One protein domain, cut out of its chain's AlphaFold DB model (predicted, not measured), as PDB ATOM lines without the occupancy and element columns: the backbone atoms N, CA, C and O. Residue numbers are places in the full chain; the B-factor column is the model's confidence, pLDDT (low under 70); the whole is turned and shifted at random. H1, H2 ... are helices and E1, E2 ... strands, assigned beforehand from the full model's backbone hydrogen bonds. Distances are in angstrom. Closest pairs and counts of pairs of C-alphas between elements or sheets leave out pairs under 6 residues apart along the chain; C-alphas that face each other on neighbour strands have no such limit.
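This is residues 12 to 48 and 107 to 165 of the 165 residues of an uncharacterized protein of Marmoricola mangrovicus (UniProt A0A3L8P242). Picture a small parallel sheet of three strands, E1, E3 and E4, between two helices: H2 covers one face and H4 the other, three layers in all. Beside edge strand E1 lies the short helix H1, with E2 beyond it, away from the sheet; at the opposite end of the long axis the short helix H3 leads into H4. The printed part has 96 residues, with four named helices and four named strands in the order H1 E1 E2 E3 H2 E4 H3 H4, and its class is mixed, helices and strands. It is compact, with a radius of gyration of the C-alphas of 12.3 A, and spans 36 by 27 by 21 A.

Start at residues 17 to 18, which pair, parallel, with residues 33 to 35 of E1, residues 30 to 35. H1, residues 20 to 24, is on the sheet; its closest C-alphas to E1 are those of Gly 21 and Ala 35, 5.1 A apart. E2, residues 44 to 46, pairs with no named strand and is apart from E1. E3, residues 116 to 121, is the inner strand, parallel to E1 at 23 degrees; look for N 32 and O 117, 2.9 A apart, within hydrogen-bond range. H2, residues 126 to 134, has a height over the sheet of 8.9 A; its closest C-alphas to E3 are those of Ala 132 and Tyr 118, 6.5 A apart. E4, residues 139 to 142, is parallel to E3 at 20 degrees, with N 140 and O 118 at 3.0 A. E3, H2 and E4 form a strand-helix-strand unit, two parallel neighbour strands with a helix between, and its crossover is right-handed. H3, residues 148 to 151, only grazes the sheet, with residues 148 to 149. H4, residues 153 to 163, lies over E3 on the opposite face from H2, at a height over the sheet of 9.3 A, and runs along the strands at 26 degrees to E3 on the local plane; the C-alphas of Leu 163 and Ala 117 are their closest, 6.0 A apart. In H2 and H4 every O i to N i+4 pair is within hydrogen-bond range; H1 has 0 of 1, but 2 of 2 O i to N i+3 pairs, and H3 is too short for an i+4 pair.

Find C-alpha 20 at (-43.180, -28.140, -17.153), where H1 begins its 6.8 A. E1 measures 11.0 A, E2 6.9 A, E3 16.9 A, H2 12.2 A, E4 10.1 A and H3 5.1 A. From C-alpha 153 at (-30.171, -33.052, -29.494), H4 runs 15.5 A to C-alpha 163 at (-27.926, -37.603, -14.878).

The two C-alphas farthest apart are those of Pro 109 and His 151, 36.1 A. Residues 49 to 106 are not printed, and C-alphas 48 and 107 are 14.6 A apart across this cut, which falls in the link from E2 to E3. Of the links that are printed whole, none is long. Mean pLDDT of the printed part is 95.9, and no printed residue is under 70.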
ATOM      1  N   GLY A  12     -39.789 -45.048 -15.178       85.44
ATOM      2  CA  GLY A  12     -39.097 -44.140 -16.080       85.44
ATOM      3  C   GLY A  12     -38.677 -42.855 -15.370       85.44
ATOM      4  O   GLY A  12     -39.216 -42.493 -14.324       85.44
ATOM      5  N   VAL A  13     -37.723 -42.148 -15.969       94.00
ATOM      6  CA  VAL A  13     -37.292 -40.824 -15.513       94.00
ATOM      7  C   VAL A  13     -38.122 -39.754 -16.215       94.00
ATOM      8  O   VAL A  13     -38.282 -39.777 -17.437       94.00
ATOM      9  N   LEU A  14     -38.644 -38.806 -15.444       97.00
ATOM     10  CA  LEU A  14     -39.323 -37.620 -15.958       97.00
ATOM     11  C   LEU A  14     -38.292 -36.595 -16.438       97.00
ATOM     12  O   LEU A  14     -37.293 -36.357 -15.766       97.00
ATOM     13  N   VAL A  15     -38.538 -35.966 -17.589       98.00
ATOM     14  CA  VAL A  15     -37.607 -34.994 -18.190       98.00
ATOM     15  C   VAL A  15     -38.357 -33.716 -18.585       98.00
ATOM     16  O   VAL A  15     -38.654 -33.510 -19.763       98.00
ATOM     17  N   PRO A  16     -38.773 -32.880 -17.615       97.94
ATOM     18  CA  PRO A  16     -39.463 -31.630 -17.905       97.94
ATOM     19  C   PRO A  16     -38.499 -30.571 -18.449       97.94
ATOM     20  O   PRO A  16     -37.345 -30.491 -18.025       97.94
ATOM     21  N   HIS A  17     -39.019 -29.697 -19.310       98.19
ATOM     22  CA  HIS A  17     -38.344 -28.478 -19.762       98.19
ATOM     23  C   HIS A  17     -39.166 -27.233 -19.423       98.19
ATOM     24  O   HIS A  17     -40.403 -27.277 -19.439       98.19
ATOM     25  N   SER A  18     -38.491 -26.122 -19.116       95.88
ATOM     26  CA  SER A  18     -39.123 -24.830 -18.842       95.88
ATOM     27  C   SER A  18     -40.203 -24.932 -17.748       95.88
ATOM     28  O   SER A  18     -40.000 -25.537 -16.691       95.88
ATOM     29  N   ASN A  19     -41.385 -24.368 -17.993       93.88
ATOM     30  CA  ASN A  19     -42.504 -24.337 -17.055       93.88
ATOM     31  C   ASN A  19     -43.075 -25.728 -16.699       93.88
ATOM     32  O   ASN A  19     -43.823 -25.866 -15.732       93.88
ATOM     33  N   ALA A  20     -42.734 -26.780 -17.457       95.75
ATOM     34  CA  ALA A  20     -43.180 -28.140 -17.153       95.75
ATOM     35  C   ALA A  20     -42.607 -28.668 -15.827       95.75
ATOM     36  O   ALA A  20     -43.186 -29.584 -15.241       95.75
ATOM     37  N   GLY A  21     -41.511 -28.082 -15.330       96.88
ATOM     38  CA  GLY A  21     -40.889 -28.486 -14.069       96.88
ATOM     39  C   GLY A  21     -41.847 -28.410 -12.875       96.88
ATOM     40  O   GLY A  21     -41.917 -29.358 -12.090       96.88
ATOM     41  N   TYR A  22     -42.689 -27.371 -12.797       95.69
ATOM     42  CA  TYR A  22     -43.691 -27.250 -11.730       95.69
ATOM     43  C   TYR A  22     -44.685 -28.412 -11.705       95.69
ATOM     44  O   TYR A  22     -45.113 -28.836 -10.634       95.69
ATOM     45  N   TRP A  23     -45.050 -28.948 -12.871       94.44
ATOM     46  CA  TRP A  23     -46.057 -30.001 -12.971       94.44
ATOM     47  C   TRP A  23     -45.568 -31.356 -12.487       94.44
ATOM     48  O   TRP A  23     -46.385 -32.144 -12.015       94.44
ATOM     49  N   VAL A  24     -44.273 -31.641 -12.604       94.75
ATOM     50  CA  VAL A  24     -43.724 -32.981 -12.348       94.75
ATOM     51  C   VAL A  24     -42.920 -33.088 -11.057       94.75
ATOM     52  O   VAL A  24     -42.633 -34.202 -10.617       94.75
ATOM     53  N   ALA A  25     -42.585 -31.960 -10.427       94.81
ATOM     54  CA  ALA A  25     -41.820 -31.930  -9.188       94.81
ATOM     55  C   ALA A  25     -42.414 -32.858  -8.116       94.81
ATOM     56  O   ALA A  25     -43.590 -32.763  -7.763       94.81
ATOM     57  N   GLY A  26     -41.591 -33.781  -7.609       93.88
ATOM     58  CA  GLY A  26     -41.981 -34.740  -6.574       93.88
ATOM     59  C   GLY A  26     -42.884 -35.892  -7.034       93.88
ATOM     60  O   GLY A  26     -43.345 -36.654  -6.189       93.88
ATOM     61  N   ARG A  27     -43.165 -36.042  -8.338       93.44
ATOM     62  CA  ARG A  27     -44.039 -37.113  -8.866       93.44
ATOM     63  C   ARG A  27     -43.297 -38.382  -9.286       93.44
ATOM     64  O   ARG A  27     -43.939 -39.383  -9.588       93.44
ATOM     65  N   GLY A  28     -41.971 -38.345  -9.304       94.06
ATOM     66  CA  GLY A  28     -41.113 -39.469  -9.658       94.06
ATOM     67  C   GLY A  28     -39.670 -39.019  -9.887       94.06
ATOM     68  O   GLY A  28     -39.399 -37.813  -9.838       94.06
ATOM     69  N   PRO A  29     -38.744 -39.960 -10.131       95.69
ATOM     70  CA  PRO A  29     -37.365 -39.617 -10.430       95.69
ATOM     71  C   PRO A  29     -37.283 -38.688 -11.647       95.69
ATOM     72  O   PRO A  29     -37.920 -38.959 -12.666       95.69
ATOM     73  N   THR A  30     -36.557 -37.573 -11.537       97.69
ATOM     74  CA  THR A  30     -36.652 -36.479 -12.523       97.69
ATOM     75  C   THR A  30     -35.291 -35.894 -12.899       97.69
ATOM     76  O   THR A  30     -34.496 -35.540 -12.034       97.69
ATOM     77  N   VAL A  31     -35.043 -35.698 -14.194       98.50
ATOM     78  CA  VAL A  31     -33.970 -34.829 -14.698       98.50
ATOM     79  C   VAL A  31     -34.608 -33.541 -15.208       98.50
ATOM     80  O   VAL A  31     -35.183 -33.512 -16.292       98.50
ATOM     81  N   PHE A  32     -34.528 -32.471 -14.422       98.62
ATOM     82  CA  PHE A  32     -35.019 -31.156 -14.827       98.62
ATOM     83  C   PHE A  32     -34.081 -30.560 -15.874       98.62
ATOM     84  O   PHE A  32     -32.891 -30.411 -15.607       98.62
ATOM     85  N   VAL A  33     -34.597 -30.223 -17.056       98.69
ATOM     86  CA  VAL A  33     -33.804 -29.658 -18.155       98.69
ATOM     87  C   VAL A  33     -34.182 -28.198 -18.327       98.69
ATOM     88  O   VAL A  33     -35.228 -27.907 -18.893       98.69
ATOM     89  N   ASP A  34     -33.348 -27.292 -17.822       98.50
ATOM     90  CA  ASP A  34     -33.548 -25.841 -17.899       98.50
ATOM     91  C   ASP A  34     -34.999 -25.455 -17.553       98.50
ATOM     92  O   ASP A  34     -35.758 -24.894 -18.348       98.50
ATOM     93  N   ALA A  35     -35.430 -25.941 -16.388       98.06
ATOM     94  CA  ALA A  35     -36.823 -26.009 -15.976       98.06
ATOM     95  C   ALA A  35     -37.053 -25.342 -14.621       98.06
ATOM     96  O   ALA A  35     -36.182 -25.328 -13.748       98.06
ATOM     97  N   ALA A  36     -38.269 -24.835 -14.440       96.81
ATOM     98  CA  ALA A  36     -38.685 -24.177 -13.216       96.81
ATOM     99  C   ALA A  36     -38.800 -25.173 -12.048       96.81
ATOM    100  O   ALA A  36     -39.248 -26.309 -12.230       96.81
ATOM    101  N   LEU A  37     -38.444 -24.735 -10.838       97.00
ATOM    102  CA  LEU A  37     -38.556 -25.526  -9.610       97.00
ATOM    103  C   LEU A  37     -39.510 -24.851  -8.618       97.00
ATOM    104  O   LEU A  37     -39.453 -23.627  -8.466       97.00
ATOM    105  N   PRO A  38     -40.363 -25.606  -7.898       95.50
ATOM    106  CA  PRO A  38     -41.152 -25.034  -6.816       95.50
ATOM    107  C   PRO A  38     -40.259 -24.346  -5.768       95.50
ATOM    108  O   PRO A  38     -39.214 -24.891  -5.405       95.50
ATOM    109  N   PRO A  39     -40.665 -23.191  -5.212       91.75
ATOM    110  CA  PRO A  39     -39.924 -22.579  -4.116       91.75
ATOM    111  C   PRO A  39     -39.844 -23.514  -2.893       91.75
ATOM    112  O   PRO A  39     -40.813 -24.226  -2.597       91.75
ATOM    113  N   PRO A  40     -38.733 -23.511  -2.131       88.38
ATOM    114  CA  PRO A  40     -38.609 -24.315  -0.917       88.38
ATOM    115  C   PRO A  40     -39.756 -24.075   0.070       88.38
ATOM    116  O   PRO A  40     -40.079 -22.936   0.406       88.38
ATOM    117  N   GLY A  41     -40.371 -25.158   0.548       88.69
ATOM    118  CA  GLY A  41     -41.481 -25.103   1.506       88.69
ATOM    119  C   GLY A  41     -42.823 -24.631   0.931       88.69
ATOM    120  O   GLY A  41     -43.791 -24.526   1.684       88.69
ATOM    121  N   ALA A  42     -42.914 -24.362  -0.375       91.50
ATOM    122  CA  ALA A  42     -44.186 -24.052  -1.010       91.50
ATOM    123  C   ALA A  42     -45.110 -25.280  -1.001       91.50
ATOM    124  O   ALA A  42     -44.675 -26.399  -1.257       91.50
ATOM    125  N   VAL A  43     -46.395 -25.053  -0.728       94.31
ATOM    126  CA  VAL A  43     -47.459 -26.068  -0.869       94.31
ATOM    127  C   VAL A  43     -48.188 -25.950  -2.206       94.31
ATOM    128  O   VAL A  43     -48.793 -26.911  -2.673       94.31
ATOM    129  N   ARG A  44     -48.123 -24.769  -2.830       94.56
ATOM    130  CA  ARG A  44     -48.645 -24.464  -4.165       94.56
ATOM    131  C   ARG A  44     -47.709 -23.471  -4.845       94.56
ATOM    132  O   ARG A  44     -47.090 -22.654  -4.162       94.56
ATOM    133  N   THR A  45     -47.600 -23.538  -6.166       93.25
ATOM    134  CA  THR A  45     -46.761 -22.629  -6.955       93.25
ATOM    135  C   THR A  45     -47.511 -22.142  -8.200       93.25
ATOM    136  O   THR A  45     -48.163 -22.958  -8.859       93.25
ATOM    137  N   PRO A  46     -47.496 -20.833  -8.514       92.50
ATOM    138  CA  PRO A  46     -48.137 -20.321  -9.720       92.50
ATOM    139  C   PRO A  46     -47.341 -20.716 -10.967       92.50
ATOM    140  O   PRO A  46     -46.113 -20.690 -10.957       92.50
ATOM    141  N   LEU A  47     -48.033 -21.001 -12.073       91.50
ATOM    142  CA  LEU A  47     -47.390 -21.296 -13.363       91.50
ATOM    143  C   LEU A  47     -46.696 -20.094 -14.006       91.50
ATOM    144  O   LEU A  47     -45.968 -20.257 -14.984       91.50
ATOM    145  N   ALA A  48     -46.952 -18.886 -13.516       91.25
ATOM    146  CA  ALA A  48     -46.203 -17.702 -13.887       91.25
ATOM    147  C   ALA A  48     -45.857 -16.907 -12.626       91.25
ATOM    148  O   ALA A  48     -46.764 -16.489 -11.898       91.25
ATOM    149  N   VAL A 107     -47.731 -28.573  -4.820       96.06
ATOM    150  CA  VAL A 107     -46.365 -29.037  -4.613       96.06
ATOM    151  C   VAL A 107     -46.416 -30.198  -3.620       96.06
ATOM    152  O   VAL A 107     -46.822 -29.989  -2.471       96.06
ATOM    153  N   PRO A 108     -46.038 -31.427  -4.023       94.38
ATOM    154  CA  PRO A 108     -46.031 -32.555  -3.107       94.38
ATOM    155  C   PRO A 108     -45.167 -32.271  -1.866       94.38
ATOM    156  O   PRO A 108     -44.085 -31.682  -1.982       94.38
ATOM    157  N   PRO A 109     -45.596 -32.700  -0.666       92.81
ATOM    158  CA  PRO A 109     -44.722 -32.696   0.500       92.81
ATOM    159  C   PRO A 109     -43.426 -33.442   0.183       92.81
ATOM    160  O   PRO A 109     -43.463 -34.471  -0.488       92.81
ATOM    161  N   ALA A 110     -42.293 -32.923   0.658       92.31
ATOM    162  CA  ALA A 110     -40.981 -33.518   0.408       92.31
ATOM    163  C   ALA A 110     -40.648 -33.724  -1.089       92.31
ATOM    164  O   ALA A 110     -39.842 -34.588  -1.421       92.31
ATOM    165  N   TRP A 111     -41.210 -32.917  -2.008       94.88
ATOM    166  CA  TRP A 111     -40.911 -33.021  -3.449       94.88
ATOM    167  C   TRP A 111     -39.404 -33.015  -3.754       94.88
ATOM    168  O   TRP A 111     -38.962 -33.686  -4.681       94.88
ATOM    169  N   ALA A 112     -38.628 -32.281  -2.949       94.62
ATOM    170  CA  ALA A 112     -37.184 -32.145  -3.081       94.62
ATOM    171  C   ALA A 112     -36.392 -33.395  -2.635       94.62
ATOM    172  O   ALA A 112     -35.209 -33.516  -2.946       94.62
ATOM    173  N   GLU A 113     -37.026 -34.315  -1.901       94.19
ATOM    174  CA  GLU A 113     -36.426 -35.583  -1.459       94.19
ATOM    175  C   GLU A 113     -36.548 -36.683  -2.526       94.19
ATOM    176  O   GLU A 113     -35.888 -37.719  -2.430       94.19
ATOM    177  N   VAL A 114     -37.370 -36.471  -3.559       94.50
ATOM    178  CA  VAL A 114     -37.486 -37.399  -4.688       94.50
ATOM    179  C   VAL A 114     -36.201 -37.346  -5.527       94.50
ATOM    180  O   VAL A 114     -35.780 -36.241  -5.886       94.50
ATOM    181  N   PRO A 115     -35.582 -38.498  -5.874       95.38
ATOM    182  CA  PRO A 115     -34.325 -38.535  -6.620       95.38
ATOM    183  C   PRO A 115     -34.390 -37.684  -7.884       95.38
ATOM    184  O   PRO A 115     -35.179 -37.959  -8.786       95.38
ATOM    185  N   SER A 116     -33.586 -36.630  -7.933       97.44
ATOM    186  CA  SER A 116     -33.628 -35.686  -9.039       97.44
ATOM    187  C   SER A 116     -32.247 -35.153  -9.376       97.44
ATOM    188  O   SER A 116     -31.344 -35.129  -8.539       97.44
ATOM    189  N   ALA A 117     -32.111 -34.701 -10.613       98.50
ATOM    190  CA  ALA A 117     -30.932 -34.042 -11.139       98.50
ATOM    191  C   ALA A 117     -31.339 -32.834 -11.988       98.50
ATOM    192  O   ALA A 117     -32.505 -32.687 -12.366       98.50
ATOM    193  N   TYR A 118     -30.376 -31.964 -12.286       98.75
ATOM    194  CA  TYR A 118     -30.608 -30.744 -13.052       98.75
ATOM    195  C   TYR A 118     -29.603 -30.606 -14.199       98.75
ATOM    196  O   TYR A 118     -28.390 -30.678 -14.002       98.75
ATOM    197  N   LEU A 119     -30.111 -30.372 -15.402       98.75
ATOM    198  CA  LEU A 119     -29.347 -30.015 -16.588       98.75
ATOM    199  C   LEU A 119     -29.702 -28.576 -16.967       98.75
ATOM    200  O   LEU A 119     -30.804 -28.329 -17.435       98.75
ATOM    201  N   ALA A 120     -28.790 -27.631 -16.762       98.69
ATOM    202  CA  ALA A 120     -29.010 -26.218 -17.078       98.69
ATOM    203  C   ALA A 120     -28.466 -25.845 -18.463       98.69
ATOM    204  O   ALA A 120     -27.431 -26.382 -18.882       98.69
ATOM    205  N   PHE A 121     -29.108 -24.877 -19.126       98.25
ATOM    206  CA  PHE A 121     -28.598 -24.230 -20.337       98.25
ATOM    207  C   PHE A 121     -28.272 -22.761 -20.044       98.25
ATOM    208  O   PHE A 121     -29.160 -21.917 -19.925       98.25
ATOM    209  N   GLY A 122     -26.982 -22.447 -19.917       94.88
ATOM    210  CA  GLY A 122     -26.548 -21.096 -19.557       94.88
ATOM    211  C   GLY A 122     -27.054 -20.670 -18.173       94.88
ATOM    212  O   GLY A 122     -26.958 -21.429 -17.207       94.88
ATOM    213  N   ASP A 123     -27.552 -19.436 -18.067       94.00
ATOM    214  CA  ASP A 123     -27.923 -18.785 -16.804       94.00
ATOM    215  C   ASP A 123     -29.398 -18.351 -16.717       94.00
ATOM    216  O   ASP A 123     -29.791 -17.740 -15.723       94.00
ATOM    217  N   THR A 124     -30.239 -18.714 -17.696       92.12
ATOM    218  CA  THR A 124     -31.671 -18.338 -17.706       92.12
ATOM    219  C   THR A 124     -32.397 -18.824 -16.445       92.12
ATOM    220  O   THR A 124     -33.211 -18.092 -15.887       92.12
ATOM    221  N   TYR A 125     -32.044 -20.018 -15.958       95.31
ATOM    222  CA  TYR A 125     -32.563 -20.637 -14.731       95.31
ATOM    223  C   TYR A 125     -31.489 -20.708 -13.628       95.31
ATOM    224  O   TYR A 125     -31.273 -21.740 -12.979       95.31
ATOM    225  N   ALA A 126     -30.723 -19.627 -13.441       96.88
ATOM    226  CA  ALA A 126     -29.627 -19.590 -12.470       96.88
ATOM    227  C   ALA A 126     -30.093 -19.814 -11.018       96.88
ATOM    228  O   ALA A 126     -29.380 -20.460 -10.243       96.88
ATOM    229  N   GLU A 127     -31.278 -19.319 -10.647       96.56
ATOM    230  CA  GLU A 127     -31.848 -19.504  -9.306       96.56
ATOM    231  C   GLU A 127     -32.218 -20.970  -9.055       96.56
ATOM    232  O   GLU A 127     -31.853 -21.535  -8.024       96.56
ATOM    233  N   GLU A 128     -32.853 -21.628 -10.022       97.81
ATOM    234  CA  GLU A 128     -33.199 -23.048  -9.965       97.81
ATOM    235  C   GLU A 128     -31.952 -23.929  -9.956       97.81
ATOM    236  O   GLU A 128     -31.864 -24.885  -9.186       97.81
ATOM    237  N   THR A 129     -30.942 -23.566 -10.744       98.19
ATOM    238  CA  THR A 129     -29.644 -24.245 -10.739       98.19
ATOM    239  C   THR A 129     -28.972 -24.125  -9.366       98.19
ATOM    240  O   THR A 129     -28.398 -25.092  -8.857       98.19
ATOM    241  N   ALA A 130     -29.037 -22.948  -8.733       98.25
ATOM    242  CA  ALA A 130     -28.521 -22.743  -7.382       98.25
ATOM    243  C   ALA A 130     -29.316 -23.547  -6.342       98.25
ATOM    244  O   ALA A 130     -28.717 -24.167  -5.460       98.25
ATOM    245  N   LEU A 131     -30.644 -23.599  -6.479       97.81
ATOM    246  CA  LEU A 131     -31.514 -24.405  -5.632       97.81
ATOM    247  C   LEU A 131     -31.175 -25.896  -5.748       97.81
ATOM    248  O   LEU A 131     -30.923 -26.524  -4.721       97.81
ATOM    249  N   ALA A 132     -31.070 -26.447  -6.959       98.12
ATOM    250  CA  ALA A 132     -30.705 -27.846  -7.184       98.12
ATOM    251  C   ALA A 132     -29.365 -28.202  -6.514       98.12
ATOM    252  O   ALA A 132     -29.260 -29.207  -5.809       98.12
ATOM    253  N   ARG A 133     -28.358 -27.324  -6.630       98.00
ATOM    254  CA  ARG A 133     -27.080 -27.491  -5.917       98.00
ATOM    255  C   ARG A 133     -27.249 -27.462  -4.401       98.00
ATOM    256  O   ARG A 133     -26.629 -28.266  -3.710       98.00
ATOM    257  N   SER A 134     -28.073 -26.557  -3.870       97.50
ATOM    258  CA  SER A 134     -28.325 -26.475  -2.425       97.50
ATOM    259  C   SER A 134     -29.041 -27.717  -1.876       97.50
ATOM    260  O   SER A 134     -28.812 -28.103  -0.733       97.50
ATOM    261  N   LEU A 135     -29.835 -28.386  -2.719       95.81
ATOM    262  CA  LEU A 135     -30.474 -29.675  -2.444       95.81
ATOM    263  C   LEU A 135     -29.525 -30.870  -2.639       95.81
ATOM    264  O   LEU A 135     -29.936 -32.015  -2.477       95.81
ATOM    265  N   SER A 136     -28.248 -30.624  -2.954       96.75
ATOM    266  CA  SER A 136     -27.239 -31.651  -3.252       96.75
ATOM    267  C   SER A 136     -27.596 -32.556  -4.437       96.75
ATOM    268  O   SER A 136     -27.103 -33.681  -4.527       96.75
ATOM    269  N   TRP A 137     -28.432 -32.076  -5.361       97.94
ATOM    270  CA  TRP A 137     -28.736 -32.793  -6.595       97.94
ATOM    271  C   TRP A 137     -27.539 -32.752  -7.557       97.94
ATOM    272  O   TRP A 137     -26.810 -31.754  -7.584       97.94
ATOM    273  N   PRO A 138     -27.322 -33.798  -8.379       98.50
ATOM    274  CA  PRO A 138     -26.396 -33.721  -9.501       98.50
ATOM    275  C   PRO A 138     -26.790 -32.581 -10.445       98.50
ATOM    276  O   PRO A 138     -27.950 -32.478 -10.848       98.50
ATOM    277  N   VAL A 139     -25.825 -31.732 -10.806       98.56
ATOM    278  CA  VAL A 139     -26.040 -30.606 -11.724       98.56
ATOM    279  C   VAL A 139     -24.987 -30.609 -12.825       98.56
ATOM    280  O   VAL A 139     -23.792 -30.551 -12.535       98.56
ATOM    281  N   VAL A 140     -25.433 -30.597 -14.078       98.50
ATOM    282  CA  VAL A 140     -24.601 -30.302 -15.254       98.50
ATOM    283  C   VAL A 140     -25.073 -28.989 -15.860       98.50
ATOM    284  O   VAL A 140     -26.268 -28.711 -15.910       98.50
ATOM    285  N   VAL A 141     -24.126 -28.174 -16.313       98.31
ATOM    286  CA  VAL A 141     -24.409 -26.935 -17.042       98.31
ATOM    287  C   VAL A 141     -23.794 -27.062 -18.423       98.31
ATOM    288  O   VAL A 141     -22.595 -27.324 -18.539       98.31
ATOM    289  N   ILE A 142     -24.613 -26.878 -19.453       98.31
ATOM    290  CA  ILE A 142     -24.152 -26.717 -20.828       98.31
ATOM    291  C   ILE A 142     -24.132 -25.221 -21.137       98.31
ATOM    292  O   ILE A 142     -25.094 -24.509 -20.850       98.31
ATOM    293  N   ASP A 143     -23.022 -24.750 -21.708       96.62
ATOM    294  CA  ASP A 143     -22.921 -23.388 -22.231       96.62
ATOM    295  C   ASP A 143     -23.798 -23.275 -23.486       96.62
ATOM    296  O   ASP A 143     -23.456 -23.766 -24.563       96.62
ATOM    297  N   GLY A 144     -24.996 -22.727 -23.306       95.75
ATOM    298  CA  GLY A 144     -26.068 -22.723 -24.289       95.75
ATOM    299  C   GLY A 144     -27.203 -21.796 -23.864       95.75
ATOM    300  O   GLY A 144     -27.109 -21.098 -22.860       95.75
ATOM    301  N   ALA A 145     -28.284 -21.791 -24.639       95.31
ATOM    302  CA  ALA A 145     -29.482 -21.002 -24.361       95.31
ATOM    303  C   ALA A 145     -30.695 -21.911 -24.131       95.31
ATOM    304  O   ALA A 145     -30.626 -23.112 -24.378       95.31
ATOM    305  N   HIS A 146     -31.829 -21.337 -23.725       96.25
ATOM    306  CA  HIS A 146     -33.012 -22.077 -23.269       96.25
ATOM    307  C   HIS A 146     -33.508 -23.202 -24.204       96.25
ATOM    308  O   HIS A 146     -34.104 -24.175 -23.743       96.25
ATOM    309  N   LEU A 147     -33.244 -23.105 -25.514       97.06
ATOM    310  CA  LEU A 147     -33.583 -24.127 -26.511       97.06
ATOM    311  C   LEU A 147     -32.377 -24.940 -27.017       97.06
ATOM    312  O   LEU A 147     -32.378 -25.415 -28.153       97.06
ATOM    313  N   HIS A 148     -31.335 -25.120 -26.199       98.19
ATOM    314  CA  HIS A 148     -30.098 -25.797 -26.608       98.19
ATOM    315  C   HIS A 148     -30.321 -27.227 -27.129       98.19
ATOM    316  O   HIS A 148     -29.579 -27.689 -27.992       98.19
ATOM    317  N   MET A 149     -31.394 -27.904 -26.705       97.81
ATOM    318  CA  MET A 149     -31.777 -29.214 -27.244       97.81
ATOM    319  C   MET A 149     -32.102 -29.210 -28.744       97.81
ATOM    320  O   MET A 149     -32.090 -30.270 -29.358       97.81
ATOM    321  N   LEU A 150     -32.373 -28.047 -29.345       97.81
ATOM    322  CA  LEU A 150     -32.511 -27.909 -30.797       97.81
ATOM    323  C   LEU A 150     -31.152 -27.822 -31.507       97.81
ATOM    324  O   LEU A 150     -31.062 -28.179 -32.678       97.81
ATOM    325  N   HIS A 151     -30.111 -27.344 -30.816       97.94
ATOM    326  CA  HIS A 151     -28.759 -27.175 -31.362       97.94
ATOM    327  C   HIS A 151     -27.948 -28.465 -31.281       97.94
ATOM    328  O   HIS A 151     -27.292 -28.834 -32.251       97.94
ATOM    329  N   ASP A 152     -28.027 -29.170 -30.150       98.06
ATOM    330  CA  ASP A 152     -27.356 -30.456 -29.945       98.06
ATOM    331  C   ASP A 152     -28.289 -31.487 -29.279       98.06
ATOM    332  O   ASP A 152     -28.162 -31.791 -28.087       98.06
ATOM    333  N   PRO A 153     -29.243 -32.063 -30.037       97.75
ATOM    334  CA  PRO A 153     -30.171 -33.052 -29.494       97.75
ATOM    335  C   PRO A 153     -29.461 -34.280 -28.908       97.75
ATOM    336  O   PRO A 153     -29.900 -34.836 -27.901       97.75
ATOM    337  N   ALA A 154     -28.362 -34.716 -29.534       98.31
ATOM    338  CA  ALA A 154     -27.632 -35.912 -29.126       98.31
ATOM    339  C   ALA A 154     -26.822 -35.673 -27.846       98.31
ATOM    340  O   ALA A 154     -26.857 -36.508 -26.941       98.31
ATOM    341  N   GLY A 155     -26.130 -34.534 -27.745       98.38
ATOM    342  CA  GLY A 155     -25.403 -34.146 -26.541       98.38
ATOM    343  C   GLY A 155     -26.331 -33.910 -25.355       98.38
ATOM    344  O   GLY A 155     -26.062 -34.417 -24.267       98.38
ATOM    345  N   VAL A 156     -27.475 -33.247 -25.567       98.56
ATOM    346  CA  VAL A 156     -28.490 -33.079 -24.518       98.56
ATOM    347  C   VAL A 156     -29.058 -34.429 -24.073       98.56
ATOM    348  O   VAL A 156     -29.132 -34.687 -22.873       98.56
ATOM    349  N   ALA A 157     -29.391 -35.331 -25.002       98.38
ATOM    350  CA  ALA A 157     -29.868 -36.670 -24.652       98.38
ATOM    351  C   ALA A 157     -28.827 -37.468 -23.847       98.38
ATOM    352  O   ALA A 157     -29.168 -38.095 -22.843       98.38
ATOM    353  N   ALA A 158     -27.551 -37.416 -24.239       98.25
ATOM    354  CA  ALA A 158     -26.471 -38.069 -23.504       98.25
ATOM    355  C   ALA A 158     -26.298 -37.486 -22.091       98.25
ATOM    356  O   ALA A 158     -26.120 -38.243 -21.135       98.25
ATOM    357  N   ALA A 159     -26.401 -36.160 -21.941       98.44
ATOM    358  CA  ALA A 159     -26.345 -35.492 -20.644       98.44
ATOM    359  C   ALA A 159     -27.510 -35.917 -19.736       98.44
ATOM    360  O   ALA A 159     -27.274 -36.268 -18.579       98.44
ATOM    361  N   ILE A 160     -28.737 -35.975 -20.267       98.38
ATOM    362  CA  ILE A 160     -29.918 -36.460 -19.534       98.38
ATOM    363  C   ILE A 160     -29.696 -37.894 -19.046       98.38
ATOM    364  O   ILE A 160     -29.880 -38.171 -17.866       98.38
ATOM    365  N   VAL A 161     -29.247 -38.798 -19.925       97.50
ATOM    366  CA  VAL A 161     -28.975 -40.200 -19.561       97.50
ATOM    367  C   VAL A 161     -27.890 -40.301 -18.487       97.50
ATOM    368  O   VAL A 161     -28.000 -41.133 -17.594       97.50
ATOM    369  N   SER A 162     -26.862 -39.449 -18.534       97.25
ATOM    370  CA  SER A 162     -25.798 -39.438 -17.520       97.25
ATOM    371  C   SER A 162     -26.251 -38.943 -16.141       97.25
ATOM    372  O   SER A 162     -25.602 -39.249 -15.144       97.25
ATOM    373  N   LEU A 163     -27.344 -38.174 -16.094       97.44
ATOM    374  CA  LEU A 163     -27.926 -37.603 -14.878       97.44
ATOM    375  C   LEU A 163     -29.098 -38.417 -14.326       97.44
ATOM    376  O   LEU A 163     -29.545 -38.134 -13.215       97.44
ATOM    377  N   ALA A 164     -29.614 -39.373 -15.098       92.44
ATOM    378  CA  ALA A 164     -30.736 -40.206 -14.700       92.44
ATOM    379  C   ALA A 164     -30.423 -40.924 -13.364       92.44
ATOM    380  O   ALA A 164     -29.396 -41.606 -13.285       92.44
ATOM    381  N   PRO A 165     -31.255 -40.730 -12.323       80.00
ATOM    382  CA  PRO A 165     -31.045 -41.300 -10.990       80.00
ATOM    383  C   PRO A 165     -31.326 -42.807 -10.904       80.00
ATOM    384  O   PRO A 165     -32.073 -43.338 -11.758       80.00
TER     385      PRO A 165